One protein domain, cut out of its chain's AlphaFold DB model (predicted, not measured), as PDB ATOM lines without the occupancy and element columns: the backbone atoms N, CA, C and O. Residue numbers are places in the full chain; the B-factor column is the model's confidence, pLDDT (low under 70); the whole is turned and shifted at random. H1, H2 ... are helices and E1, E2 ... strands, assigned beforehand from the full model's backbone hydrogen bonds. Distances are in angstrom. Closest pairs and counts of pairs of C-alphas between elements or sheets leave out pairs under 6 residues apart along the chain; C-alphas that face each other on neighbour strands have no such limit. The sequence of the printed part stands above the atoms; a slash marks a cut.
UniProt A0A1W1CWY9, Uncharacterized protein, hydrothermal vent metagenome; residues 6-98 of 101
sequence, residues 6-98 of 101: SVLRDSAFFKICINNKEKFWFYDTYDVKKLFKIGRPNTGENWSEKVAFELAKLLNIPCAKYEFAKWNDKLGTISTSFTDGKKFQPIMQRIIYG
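Overview. This is residues 6 to 98 of the 101 residues of an uncharacterized protein of hydrothermal vent metagenome (UniProt A0A1W1CWY9). A strongly twisted sheet of four antiparallel strands has one long helix, H1, packed over one face, along its strands E3 and E4, in two layers; a short second helix, H2, lies well away from the sheet beyond the link after E4. A long stretch with no named element, residues 6 to 22, comes before E1, and its residues 13 to 14 pair with that edge strand. The printed part has 93 residues, with two named helices and four named strands in the order E1, E2, H1, E3, E4, H2; the sheet's order is E1, E2, E4, E3. The class is mixed, helices and strands, with under half of the residues in named elements. The whole is compact, with a radius of gyration of the C-alphas of 14.1 A and spans of 39 by 29 by 26 A.

Arrangement. In the sheet, E1, residues 23 to 27, and E2, residues 33 to 38, form an antiparallel hairpin, with N 26 and O 34 2.9 A apart, within hydrogen-bond range. E2 is also the antiparallel neighbour of E4, residues 74 to 80, where N 35 and O 79 are 2.8 A apart. E4 and E3, residues 66 to 71, form the second hairpin, with N 74 and O 71 2.8 A apart. From edge to edge the strands' lines turn by 85 degrees. H1, residues 45 to 58, is on the sheet at a height of 9.2 A, over E4 and E3, and runs along the strands, at 13 degrees to E3 on the local plane. Its closest C-alphas to E3 are those of Lys 50 and Tyr 66, 5.8 A apart; to E4, those of Asn 46 and Gly 76, 5.9 A apart. E2, H1 and E3 make a split strand-helix-strand unit, two strands of one sheet joined through a helix, with E4 between them in the sheet, and its crossover is right-handed. H2, residues 90 to 96, is not on the sheet and is apart from H1. In H1 every O i to N i+4 pair is within hydrogen-bond range; in H2, 2 of 3 are.

Along the chain. E1 begins at C-alpha 23, (142.652, 143.290, 69.660), and is 13.6 A long; E2 is 16.5 A, E3 15.2 A and E4 18.6 A. H1 spans 20.0 A from C-alpha 45 at (136.316, 145.788, 58.203). H2 spans 10.5 A and ends at C-alpha 96, (146.372, 166.687, 67.739).

Size, cuts and confidence. The two C-alphas farthest apart, those of Asp 73 and Gly 98, are 41.6 A apart. The printed part has no cut, and no link between named elements is long. Mean pLDDT of the printed part is 77.2; residues 8 to 20 and 84 to 98 are under 70, and H2 has a mean of 44.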
ATOM      1  N   SER A   6     151.956 136.610  58.818       78.06
ATOM      2  CA  SER A   6     151.773 135.730  59.978       78.06
ATOM      3  C   SER A   6     152.261 136.399  61.263       78.06
ATOM      4  O   SER A   6     153.391 136.883  61.330       78.06
ATOM      5  N   VAL A   7     151.430 136.394  62.304       75.38
ATOM      6  CA  VAL A   7     151.812 136.838  63.653       75.38
ATOM      7  C   VAL A   7     152.237 135.610  64.461       75.38
ATOM      8  O   VAL A   7     151.407 134.763  64.769       75.38
ATOM      9  N   LEU A   8     153.535 135.502  64.773       64.38
ATOM     10  CA  LEU A   8     154.164 134.284  65.317       64.38
ATOM     11  C   LEU A   8     154.222 134.199  66.856       64.38
ATOM     12  O   LEU A   8     154.733 133.214  67.376       64.38
ATOM     13  N   ARG A   9     153.774 135.220  67.602       56.78
ATOM     14  CA  ARG A   9     153.983 135.281  69.062       56.78
ATOM     15  C   ARG A   9     152.699 135.013  69.847       56.78
ATOM     16  O   ARG A   9     151.737 135.768  69.724       56.78
ATOM     17  N   ASP A  10     152.745 133.994  70.706       53.91
ATOM     18  CA  ASP A  10     151.651 133.578  71.601       53.91
ATOM     19  C   ASP A  10     151.544 134.399  72.896       53.91
ATOM     20  O   ASP A  10     150.593 134.241  73.656       53.91
ATOM     21  N   SER A  11     152.452 135.346  73.146       51.78
ATOM     22  CA  SER A  11     152.353 136.288  74.273       51.78
ATOM     23  C   SER A  11     151.378 137.446  74.001       51.78
ATOM     24  O   SER A  11     151.625 138.600  74.355       51.78
ATOM     25  N   ALA A  12     150.260 137.147  73.337       56.31
ATOM     26  CA  ALA A  12     149.216 138.104  73.011       56.31
ATOM     27  C   ALA A  12     148.363 138.403  74.254       56.31
ATOM     28  O   ALA A  12     147.499 137.619  74.643       56.31
ATOM     29  N   PHE A  13     148.565 139.570  74.872       54.94
ATOM     30  CA  PHE A  13     147.646 140.051  75.902       54.94
ATOM     31  C   PHE A  13     146.378 140.597  75.234       54.94
ATOM     32  O   PHE A  13     146.369 141.708  74.691       54.94
ATOM     33  N   PHE A  14     145.303 139.808  75.252       56.31
ATOM     34  CA  PHE A  14     144.004 140.229  74.736       56.31
ATOM     35  C   PHE A  14     143.441 141.373  75.569       56.31
ATOM     36  O   PHE A  14     143.187 141.234  76.764       56.31
ATOM     37  N   LYS A  15     143.205 142.516  74.920       60.91
ATOM     38  CA  LYS A  15     142.497 143.637  75.528       60.91
ATOM     39  C   LYS A  15     141.190 143.852  74.786       60.91
ATOM     40  O   LYS A  15     141.161 144.447  73.709       60.91
ATOM     41  N   ILE A  16     140.098 143.402  75.394       53.75
ATOM     42  CA  ILE A  16     138.758 143.828  74.994       53.75
ATOM     43  C   ILE A  16     138.683 145.332  75.269       53.75
ATOM     44  O   ILE A  16     138.879 145.787  76.396       53.75
ATOM     45  N   CYS A  17     138.482 146.126  74.221       57.03
ATOM     46  CA  CYS A  17     138.211 147.550  74.373       57.03
ATOM     47  C   CYS A  17     136.714 147.824  74.340       57.03
ATOM     48  O   CYS A  17     135.927 147.002  73.884       57.03
ATOM     49  N   ILE A  18     136.366 149.046  74.743       60.12
ATOM     50  CA  ILE A  18     135.017 149.630  74.756       60.12
ATOM     51  C   ILE A  18     134.221 149.438  73.445       60.12
ATOM     52  O   ILE A  18     133.005 149.560  73.449       60.12
ATOM     53  N   ASN A  19     134.865 149.097  72.322       58.62
ATOM     54  CA  ASN A  19     134.223 148.890  71.023       58.62
ATOM     55  C   ASN A  19     133.944 147.415  70.648       58.62
ATOM     56  O   ASN A  19     133.657 147.139  69.480       58.62
ATOM     57  N   ASN A  20     134.056 146.465  71.587       66.06
ATOM     58  CA  ASN A  20     133.819 145.023  71.374       66.06
ATOM     59  C   ASN A  20     134.587 144.427  70.179       66.06
ATOM     60  O   ASN A  20     134.143 143.466  69.545       66.06
ATOM     61  N   LYS A  21     135.721 145.031  69.807       77.38
ATOM     62  CA  LYS A  21     136.621 144.494  68.787       77.38
ATOM     63  C   LYS A  21     137.796 143.843  69.495       77.38
ATOM     64  O   LYS A  21     138.512 144.511  70.244       77.38
ATOM     65  N   GLU A  22     137.976 142.550  69.255       86.31
ATOM     66  CA  GLU A  22     139.125 141.813  69.761       86.31
ATOM     67  C   GLU A  22     140.414 142.394  69.167       86.31
ATOM     68  O   GLU A  22     140.569 142.521  67.947       86.31
ATOM     69  N   LYS A  23     141.340 142.781  70.044       87.81
ATOM     70  CA  LYS A  23     142.652 143.290  69.660       87.81
ATOM     71  C   LYS A  23     143.674 143.041  70.757       87.81
ATOM     72  O   LYS A  23     143.333 142.969  71.940       87.81
ATOM     73  N   PHE A  24     144.933 142.949  70.365       86.44
ATOM     74  CA  PHE A  24     146.040 142.767  71.292       86.44
ATOM     75  C   PHE A  24     147.304 143.436  70.771       86.44
ATOM     76  O   PHE A  24     147.504 143.594  69.564       86.44
ATOM     77  N   TRP A  25     148.155 143.842  71.706       87.25
ATOM     78  CA  TRP A  25     149.484 144.348  71.395       87.25
ATOM     79  C   TRP A  25     150.477 143.190  71.345       87.25
ATOM     80  O   TRP A  25     150.387 142.264  72.146       87.25
ATOM     81  N   PHE A  26     151.431 143.264  70.425       83.38
ATOM     82  CA  PHE A  26     152.558 142.343  70.341       83.38
ATOM     83  C   PHE A  26     153.805 143.088  69.855       83.38
ATOM     84  O   PHE A  26     153.707 144.176  69.285       83.38
ATOM     85  N   TYR A  27     154.969 142.493  70.079       84.19
ATOM     86  CA  TYR A  27     156.236 142.942  69.507       84.19
ATOM     87  C   TYR A  27     156.612 141.998  68.372       84.19
ATOM     88  O   TYR A  27     156.473 140.778  68.518       84.19
ATOM     89  N   ASP A  28     157.026 142.554  67.238       81.62
ATOM     90  CA  ASP A  28     157.528 141.755  66.122       81.62
ATOM     91  C   ASP A  28     158.988 141.311  66.342       81.62
ATOM     92  O   ASP A  28     159.580 141.524  67.400       81.62
ATOM     93  N   THR A  29     159.576 140.662  65.335       78.62
ATOM     94  CA  THR A  29     160.971 140.189  65.363       78.62
ATOM     95  C   THR A  29     162.004 141.314  65.456       78.62
ATOM     96  O   THR A  29     163.163 141.036  65.741       78.62
ATOM     97  N   TYR A  30     161.599 142.561  65.209       81.88
ATOM     98  CA  TYR A  30     162.441 143.753  65.261       81.88
ATOM     99  C   TYR A  30     162.181 144.593  66.520       81.88
ATOM    100  O   TYR A  30     162.581 145.752  66.569       81.88
ATOM    101  N   ASP A  31     161.491 144.028  67.517       81.62
ATOM    102  CA  ASP A  31     161.087 144.709  68.752       81.62
ATOM    103  C   ASP A  31     160.198 145.946  68.514       81.62
ATOM    104  O   ASP A  31     160.116 146.873  69.321       81.62
ATOM    105  N   VAL A  32     159.468 145.963  67.393       82.62
ATOM    106  CA  VAL A  32     158.505 147.019  67.083       82.62
ATOM    107  C   VAL A  32     157.139 146.632  67.626       82.62
ATOM    108  O   VAL A  32     156.558 145.611  67.246       82.62
ATOM    109  N   LYS A  33     156.574 147.492  68.478       85.62
ATOM    110  CA  LYS A  33     155.228 147.298  69.018       85.62
ATOM    111  C   LYS A  33     154.154 147.515  67.954       85.62
ATOM    112  O   LYS A  33     154.062 148.578  67.333       85.62
ATOM    113  N   LYS A  34     153.277 146.527  67.803       87.75
ATOM    114  CA  LYS A  34     152.165 146.515  66.849       87.75
ATOM    115  C   LYS A  34     150.864 146.105  67.528       87.75
ATOM    116  O   LYS A  34     150.856 145.334  68.484       87.75
ATOM    117  N   LEU A  35     149.756 146.635  67.025       89.69
ATOM    118  CA  LEU A  35     148.403 146.281  67.437       89.69
ATOM    119  C   LEU A  35     147.797 145.365  66.380       89.69
ATOM    120  O   LEU A  35     147.599 145.810  65.251       89.69
ATOM    121  N   PHE A  36     147.473 144.129  66.741       90.19
ATOM    122  CA  PHE A  36     146.644 143.258  65.914       90.19
ATOM    123  C   PHE A  36     145.171 143.506  66.234       90.19
ATOM    124  O   PHE A  36     144.785 143.532  67.403       90.19
ATOM    125  N   LYS A  37     144.350 143.686  65.203       90.50
ATOM    126  CA  LYS A  37     142.902 143.864  65.297       90.50
ATOM    127  C   LYS A  37     142.227 142.746  64.520       90.50
ATOM    128  O   LYS A  37     142.385 142.658  63.305       90.50
ATOM    129  N   ILE A  38     141.450 141.921  65.203       90.69
ATOM    130  CA  ILE A  38     140.718 140.831  64.558       90.69
ATOM    131  C   ILE A  38     139.553 141.426  63.771       90.69
ATOM    132  O   ILE A  38     138.790 142.245  64.291       90.69
ATOM    133  N   GLY A  39     139.438 141.034  62.506       90.38
ATOM    134  CA  GLY A  39     138.312 141.396  61.662       90.38
ATOM    135  C   GLY A  39     137.109 140.520  61.962       90.38
ATOM    136  O   GLY A  39     137.245 139.315  62.175       90.38
ATOM    137  N   ARG A  40     135.916 141.114  61.940       88.56
ATOM    138  CA  ARG A  40     134.681 140.334  61.991       88.56
ATOM    139  C   ARG A  40     134.444 139.675  60.625       88.56
ATOM    140  O   ARG A  40     134.607 140.340  59.596       88.56
ATOM    141  N   PRO A  41     134.078 138.385  60.582       85.69
ATOM    142  CA  PRO A  41     133.718 137.730  59.332       85.69
ATOM    143  C   PRO A  41     132.597 138.494  58.616       85.69
ATOM    144  O   PRO A  41     131.673 138.984  59.260       85.69
ATOM    145  N   ASN A  42     132.672 138.583  57.287       85.19
ATOM    146  CA  ASN A  42     131.634 139.157  56.419       85.19
ATOM    147  C   ASN A  42     131.289 140.650  56.623       85.19
ATOM    148  O   ASN A  42     130.314 141.113  56.042       85.19
ATOM    149  N   THR A  43     132.068 141.432  57.380       87.88
ATOM    150  CA  THR A  43     131.803 142.880  57.563       87.88
ATOM    151  C   THR A  43     132.659 143.795  56.685       87.88
ATOM    152  O   THR A  43     132.437 145.001  56.647       87.88
ATOM    153  N   GLY A  44     133.677 143.254  56.005       91.00
ATOM    154  CA  GLY A  44     134.612 144.042  55.192       91.00
ATOM    155  C   GLY A  44     135.571 144.930  55.997       91.00
ATOM    156  O   GLY A  44     136.397 145.613  55.404       91.00
ATOM    157  N   GLU A  45     135.534 144.893  57.334       91.31
ATOM    158  CA  GLU A  45     136.316 145.788  58.203       91.31
ATOM    159  C   GLU A  45     137.820 145.798  57.903       91.31
ATOM    160  O   GLU A  45     138.444 146.859  57.902       91.31
ATOM    161  N   ASN A  46     138.404 144.627  57.631       91.75
ATOM    162  CA  ASN A  46     139.828 144.516  57.306       91.75
ATOM    163  C   ASN A  46     140.164 145.284  56.019       91.75
ATOM    164  O   ASN A  46     141.183 145.970  55.948       91.75
ATOM    165  N   TRP A  47     139.292 145.180  55.013       94.12
ATOM    166  CA  TRP A  47     139.438 145.902  53.754       94.12
ATOM    167  C   TRP A  47     139.274 147.399  53.963       94.12
ATOM    168  O   TRP A  47     140.118 148.151  53.492       94.12
ATOM    169  N   SER A  48     138.259 147.829  54.715       94.12
ATOM    170  CA  SER A  48     138.027 149.249  54.997       94.12
ATOM    171  C   SER A  48     139.236 149.908  55.664       94.12
ATOM    172  O   SER A  48     139.660 150.977  55.232       94.12
ATOM    173  N   GLU A  49     139.848 149.262  56.664       92.44
ATOM    174  CA  GLU A  49     141.065 149.792  57.298       92.44
ATOM    175  C   GLU A  49     142.246 149.865  56.316       92.44
ATOM    176  O   GLU A  49     142.950 150.877  56.268       92.44
ATOM    177  N   LYS A  50     142.461 148.822  55.503       94.00
ATOM    178  CA  LYS A  50     143.562 148.799  54.531       94.00
ATOM    179  C   LYS A  50     143.375 149.832  53.419       94.00
ATOM    180  O   LYS A  50     144.327 150.525  53.076       94.00
ATOM    181  N   VAL A  51     142.162 149.964  52.886       95.31
ATOM    182  CA  VAL A  51     141.818 150.954  51.857       95.31
ATOM    183  C   VAL A  51     141.991 152.371  52.397       95.31
ATOM    184  O   VAL A  51     142.600 153.193  51.720       95.31
ATOM    185  N   ALA A  52     141.536 152.653  53.622       95.25
ATOM    186  CA  ALA A  52     141.719 153.967  54.240       95.25
ATOM    187  C   ALA A  52     143.206 154.330  54.387       95.25
ATOM    188  O   ALA A  52     143.595 155.465  54.116       95.25
ATOM    189  N   PHE A  53     144.047 153.360  54.761       94.44
ATOM    190  CA  PHE A  53     145.495 153.545  54.825       94.44
ATOM    191  C   PHE A  53     146.128 153.804  53.451       94.44
ATOM    192  O   PHE A  53     146.897 154.753  53.311       94.44
ATOM    193  N   GLU A  54     145.817 152.995  52.434       95.44
ATOM    194  CA  GLU A  54     146.374 153.203  51.090       95.44
ATOM    195  C   GLU A  54     145.913 154.540  50.493       95.44
ATOM    196  O   GLU A  54     146.711 155.246  49.881       95.44
ATOM    197  N   LEU A  55     144.662 154.941  50.739       96.62
ATOM    198  CA  LEU A  55     144.156 156.248  50.331       96.62
ATOM    199  C   LEU A  55     144.900 157.388  51.036       96.62
ATOM    200  O   LEU A  55     145.365 158.314  50.378       96.62
ATOM    201  N   ALA A  56     145.068 157.312  52.359       93.81
ATOM    202  CA  ALA A  56     145.831 158.305  53.111       93.81
ATOM    203  C   ALA A  56     147.282 158.405  52.612       93.81
ATOM    204  O   ALA A  56     147.796 159.508  52.447       93.81
ATOM    205  N   LYS A  57     147.916 157.273  52.284       92.81
ATOM    206  CA  LYS A  57     149.256 157.233  51.687       92.81
ATOM    207  C   LYS A  57     149.305 157.936  50.326       92.81
ATOM    208  O   LYS A  57     150.217 158.724  50.101       92.81
ATOM    209  N   LEU A  58     148.335 157.688  49.442       95.94
ATOM    210  CA  LEU A  58     148.243 158.362  48.138       95.94
ATOM    211  C   LEU A  58     148.039 159.875  48.277       95.94
ATOM    212  O   LEU A  58     148.556 160.645  47.472       95.94
ATOM    213  N   LEU A  59     147.322 160.299  49.317       95.88
ATOM    214  CA  LEU A  59     147.070 161.706  49.629       95.88
ATOM    215  C   LEU A  59     148.188 162.363  50.456       95.88
ATOM    216  O   LEU A  59     148.054 163.525  50.832       95.88
ATOM    217  N   ASN A  60     149.277 161.648  50.765       91.06
ATOM    218  CA  ASN A  60     150.338 162.094  51.678       91.06
ATOM    219  C   ASN A  60     149.821 162.535  53.062       91.06
ATOM    220  O   ASN A  60     150.412 163.393  53.719       91.06
ATOM    221  N   ILE A  61     148.721 161.934  53.522       90.88
ATOM    222  CA  ILE A  61     148.167 162.156  54.853       90.88
ATOM    223  C   ILE A  61     148.907 161.245  55.843       90.88
ATOM    224  O   ILE A  61     148.878 160.017  55.700       90.88
ATOM    225  N   PRO A  62     149.542 161.813  56.881       87.31
ATOM    226  CA  PRO A  62     150.187 161.040  57.932       87.31
ATOM    227  C   PRO A  62     149.176 160.135  58.630       87.31
ATOM    228  O   PRO A  62     148.170 160.589  59.175       87.31
ATOM    229  N   CYS A  63     149.445 158.838  58.617       88.19
ATOM    230  CA  CYS A  63     148.582 157.838  59.220       88.19
ATOM    231  C   CYS A  63     149.407 156.647  59.711       88.19
ATOM    232  O   CYS A  63     150.545 156.425  59.287       88.19
ATOM    233  N   ALA A  64     148.838 155.872  60.633       88.38
ATOM    234  CA  ALA A  64     149.467 154.636  61.076       88.38
ATOM    235  C   ALA A  64     149.500 153.619  59.925       88.38
ATOM    236  O   ALA A  64     148.541 153.511  59.164       88.38
ATOM    237  N   LYS A  65     150.594 152.859  59.804       89.25
ATOM    238  CA  LYS A  65     150.738 151.825  58.771       89.25
ATOM    239  C   LYS A  65     149.805 150.650  59.051       89.25
ATOM    240  O   LYS A  65     149.933 150.062  60.122       89.25
ATOM    241  N   TYR A  66     148.968 150.279  58.078       92.44
ATOM    242  CA  TYR A  66     148.086 149.106  58.152       92.44
ATOM    243  C   TYR A  66     148.468 148.011  57.153       92.44
ATOM    244  O   TYR A  66     148.668 148.269  55.961       92.44
ATOM    245  N   GLU A  67     148.517 146.765  57.623       91.88
ATOM    246  CA  GLU A  67     148.772 145.573  56.803       91.88
ATOM    247  C   GLU A  67     147.798 144.449  57.167       91.88
ATOM    248  O   GLU A  67     147.341 144.359  58.307       91.88
ATOM    249  N   PHE A  68     147.473 143.594  56.195       93.44
ATOM    250  CA  PHE A  68     146.697 142.383  56.446       93.44
ATOM    251  C   PHE A  68     147.541 141.375  57.220       93.44
ATOM    252  O   PHE A  68     148.715 141.165  56.910       93.44
ATOM    253  N   ALA A  69     146.936 140.725  58.208       91.62
ATOM    254  CA  ALA A  69     147.634 139.760  59.039       91.62
ATOM    255  C   ALA A  69     146.738 138.608  59.498       91.62
ATOM    256  O   ALA A  69     145.520 138.751  59.623       91.62
ATOM    257  N   LYS A  70     147.366 137.459  59.740       89.38
ATOM    258  CA  LYS A  70     146.728 136.234  60.210       89.38
ATOM    259  C   LYS A  70     147.367 135.816  61.534       89.38
ATOM    260  O   LYS A  70     148.592 135.747  61.637       89.38
ATOM    261  N   TRP A  71     146.536 135.527  62.530       87.81
ATOM    262  CA  TRP A  71     146.950 135.003  63.832       87.81
ATOM    263  C   TRP A  71     145.992 133.893  64.253       87.81
ATOM    264  O   TRP A  71     144.791 134.141  64.315       87.81
ATOM    265  N   ASN A  72     146.508 132.692  64.527       85.06
ATOM    266  CA  ASN A  72     145.719 131.529  64.955       85.06
ATOM    267  C   ASN A  72     144.419 131.333  64.138       85.06
ATOM    268  O   ASN A  72     143.312 131.374  64.668       85.06
ATOM    269  N   ASP A  73     144.559 131.281  62.811       85.88
ATOM    270  CA  ASP A  73     143.468 131.229  61.820       85.88
ATOM    271  C   ASP A  73     142.484 132.406  61.766       85.88
ATOM    272  O   ASP A  73     141.690 132.507  60.829       85.88
ATOM    273  N   LYS A  74     142.612 133.386  62.661       87.62
ATOM    274  CA  LYS A  74     141.859 134.638  62.610       87.62
ATOM    275  C   LYS A  74     142.510 135.627  61.645       87.62
ATOM    276  O   LYS A  74     143.709 135.907  61.716       87.62
ATOM    277  N   LEU A  75     141.694 136.196  60.762       91.56
ATOM    278  CA  LEU A  75     142.089 137.256  59.837       91.56
ATOM    279  C   LEU A  75     141.877 138.631  60.471       91.56
ATOM    280  O   LEU A  75     140.834 138.910  61.062       91.56
ATOM    281  N   GLY A  76     142.842 139.521  60.295       92.69
ATOM    282  CA  GLY A  76     142.801 140.855  60.872       92.69
ATOM    283  C   GLY A  76     143.729 141.842  60.183       92.69
ATOM    284  O   GLY A  76     144.249 141.610  59.091       92.69
ATOM    285  N   THR A  77     143.949 142.960  60.856       94.25
ATOM    286  CA  THR A  77     144.909 143.983  60.451       94.25
ATOM    287  C   THR A  77     145.935 144.199  61.553       94.25
ATOM    288  O   THR A  77     145.629 144.099  62.742       94.25
ATOM    289  N   ILE A  78     147.170 144.506  61.166       92.81
ATOM    290  CA  ILE A  78     148.187 145.031  62.079       92.81
ATOM    291  C   ILE A  78     148.363 146.521  61.850       92.81
ATOM    292  O   ILE A  78     148.400 146.973  60.708       92.81
ATOM    293  N   SER A  79     148.515 147.264  62.942       92.12
ATOM    294  CA  SER A  79     148.919 148.666  62.934       92.12
ATOM    295  C   SER A  79     150.204 148.844  63.722       92.12
ATOM    296  O   SER A  79     150.308 148.360  64.849       92.12
ATOM    297  N   THR A  80     151.166 149.579  63.172       88.12
ATOM    298  CA  THR A  80     152.386 149.930  63.920       88.12
ATOM    299  C   THR A  80     152.071 150.991  64.973       88.12
ATOM    300  O   THR A  80     151.352 151.949  64.678       88.12
ATOM    301  N   SER A  81     152.568 150.813  66.203       83.00
ATOM    302  CA  SER A  81     152.438 151.826  67.253       83.00
ATOM    303  C   SER A  81     153.257 153.060  66.895       83.00
ATOM    304  O   SER A  81     154.423 152.947  66.532       83.00
ATOM    305  N   PHE A  82     152.670 154.242  67.054       77.19
ATOM    306  CA  PHE A  82     153.380 155.520  66.970       77.19
ATOM    307  C   PHE A  82     153.660 156.129  68.355       77.19
ATOM    308  O   PHE A  82     154.236 157.209  68.442       77.19
ATOM    309  N   THR A  83     153.257 155.458  69.444       70.00
ATOM    310  CA  THR A  83     153.356 155.984  70.819       70.00
ATOM    311  C   THR A  83     154.548 155.449  71.610       70.00
ATOM    312  O   THR A  83     154.885 156.019  72.642       70.00
ATOM    313  N   ASP A  84     155.197 154.375  71.153       60.22
ATOM    314  CA  ASP A  84     156.154 153.610  71.974       60.22
ATOM    315  C   ASP A  84     157.638 153.964  71.762       60.22
ATOM    316  O   ASP A  84     158.507 153.335  72.354       60.22
ATOM    317  N   GLY A  85     157.964 155.013  70.999       48.50
ATOM    318  CA  GLY A  85     159.357 155.450  70.878       48.50
ATOM    319  C   GLY A  85     159.546 156.780  70.155       48.50
ATOM    320  O   GLY A  85     159.443 156.851  68.939       48.50
ATOM    321  N   LYS A  86     159.839 157.834  70.925       46.69
ATOM    322  CA  LYS A  86     160.577 159.062  70.559       46.69
ATOM    323  C   LYS A  86     160.624 159.443  69.065       46.69
ATOM    324  O   LYS A  86     161.644 159.281  68.406       46.69
ATOM    325  N   LYS A  87     159.538 160.054  68.597       40.19
ATOM    326  CA  LYS A  87     159.433 161.254  67.738       40.19
ATOM    327  C   LYS A  87     158.053 161.178  67.100       40.19
ATOM    328  O   LYS A  87     157.845 160.475  66.116       40.19
ATOM    329  N   PHE A  88     157.099 161.906  67.677       44.59
ATOM    330  CA  PHE A  88     155.885 162.236  66.941       44.59
ATOM    331  C   PHE A  88     156.315 162.884  65.622       44.59
ATOM    332  O   PHE A  88     157.115 163.822  65.639       44.59
ATOM    333  N   GLN A  89     155.830 162.383  64.484       46.22
ATOM    334  CA  GLN A  89     156.061 163.081  63.222       46.22
ATOM    335  C   GLN A  89     155.496 164.504  63.378       46.22
ATOM    336  O   GLN A  89     154.356 164.630  63.837       46.22
ATOM    337  N   PRO A  90     156.255 165.567  63.046       47.88
ATOM    338  CA  PRO A  90     155.882 166.947  63.377       47.88
ATOM    339  C   PRO A  90     154.478 167.326  62.883       47.88
ATOM    340  O   PRO A  90     153.738 168.062  63.529       47.88
ATOM    341  N   ILE A  91     154.067 166.741  61.762       49.03
ATOM    342  CA  ILE A  91     152.747 166.931  61.165       49.03
ATOM    343  C   ILE A  91     151.595 166.321  61.985       49.03
ATOM    344  O   ILE A  91     150.506 166.885  62.018       49.03
ATOM    345  N   MET A  92     151.832 165.230  62.721       40.94
ATOM    346  CA  MET A  92     150.821 164.602  63.580       40.94
ATOM    347  C   MET A  92     150.607 165.398  64.880       40.94
ATOM    348  O   MET A  92     149.498 165.418  65.407       40.94
ATOM    349  N   GLN A  93     151.635 166.107  65.374       42.44
ATOM    350  CA  GLN A  93     151.489 167.033  66.511       42.44
ATOM    351  C   GLN A  93     150.553 168.192  66.164       42.44
ATOM    352  O   GLN A  93     149.704 168.557  66.970       42.44
ATOM    353  N   ARG A  94     150.654 168.717  64.937       40.69
ATOM    354  CA  ARG A  94     149.846 169.846  64.454       40.69
ATOM    355  C   ARG A  94     148.351 169.517  64.332       40.69
ATOM    356  O   ARG A  94     147.519 170.404  64.471       40.69
ATOM    357  N   ILE A  95     148.015 168.245  64.109       46.12
ATOM    358  CA  ILE A  95     146.627 167.757  64.039       46.12
ATOM    359  C   ILE A  95     146.044 167.532  65.443       46.12
ATOM    360  O   ILE A  95     144.874 167.819  65.669       46.12
ATOM    361  N   ILE A  96     146.846 167.035  66.389       43.25
ATOM    362  CA  ILE A  96     146.372 166.687  67.739       43.25
ATOM    363  C   ILE A  96     146.323 167.909  68.670       43.25
ATOM    364  O   ILE A  96     145.419 167.997  69.495       43.25
ATOM    365  N   TYR A  97     147.257 168.856  68.533       42.94
ATOM    366  CA  TYR A  97     147.371 170.027  69.419       42.94
ATOM    367  C   TYR A  97     146.796 171.331  68.840       42.94
ATOM    368  O   TYR A  97     146.855 172.362  69.502       42.94
ATOM    369  N   GLY A  98     146.186 171.283  67.651       36.16
ATOM    370  CA  GLY A  98     145.507 172.426  67.039       36.16
ATOM    371  C   GLY A  98     146.451 173.451  66.401       36.16
ATOM    372  O   GLY A  98     147.550 173.724  66.880       36.16
TER     373      GLY A  98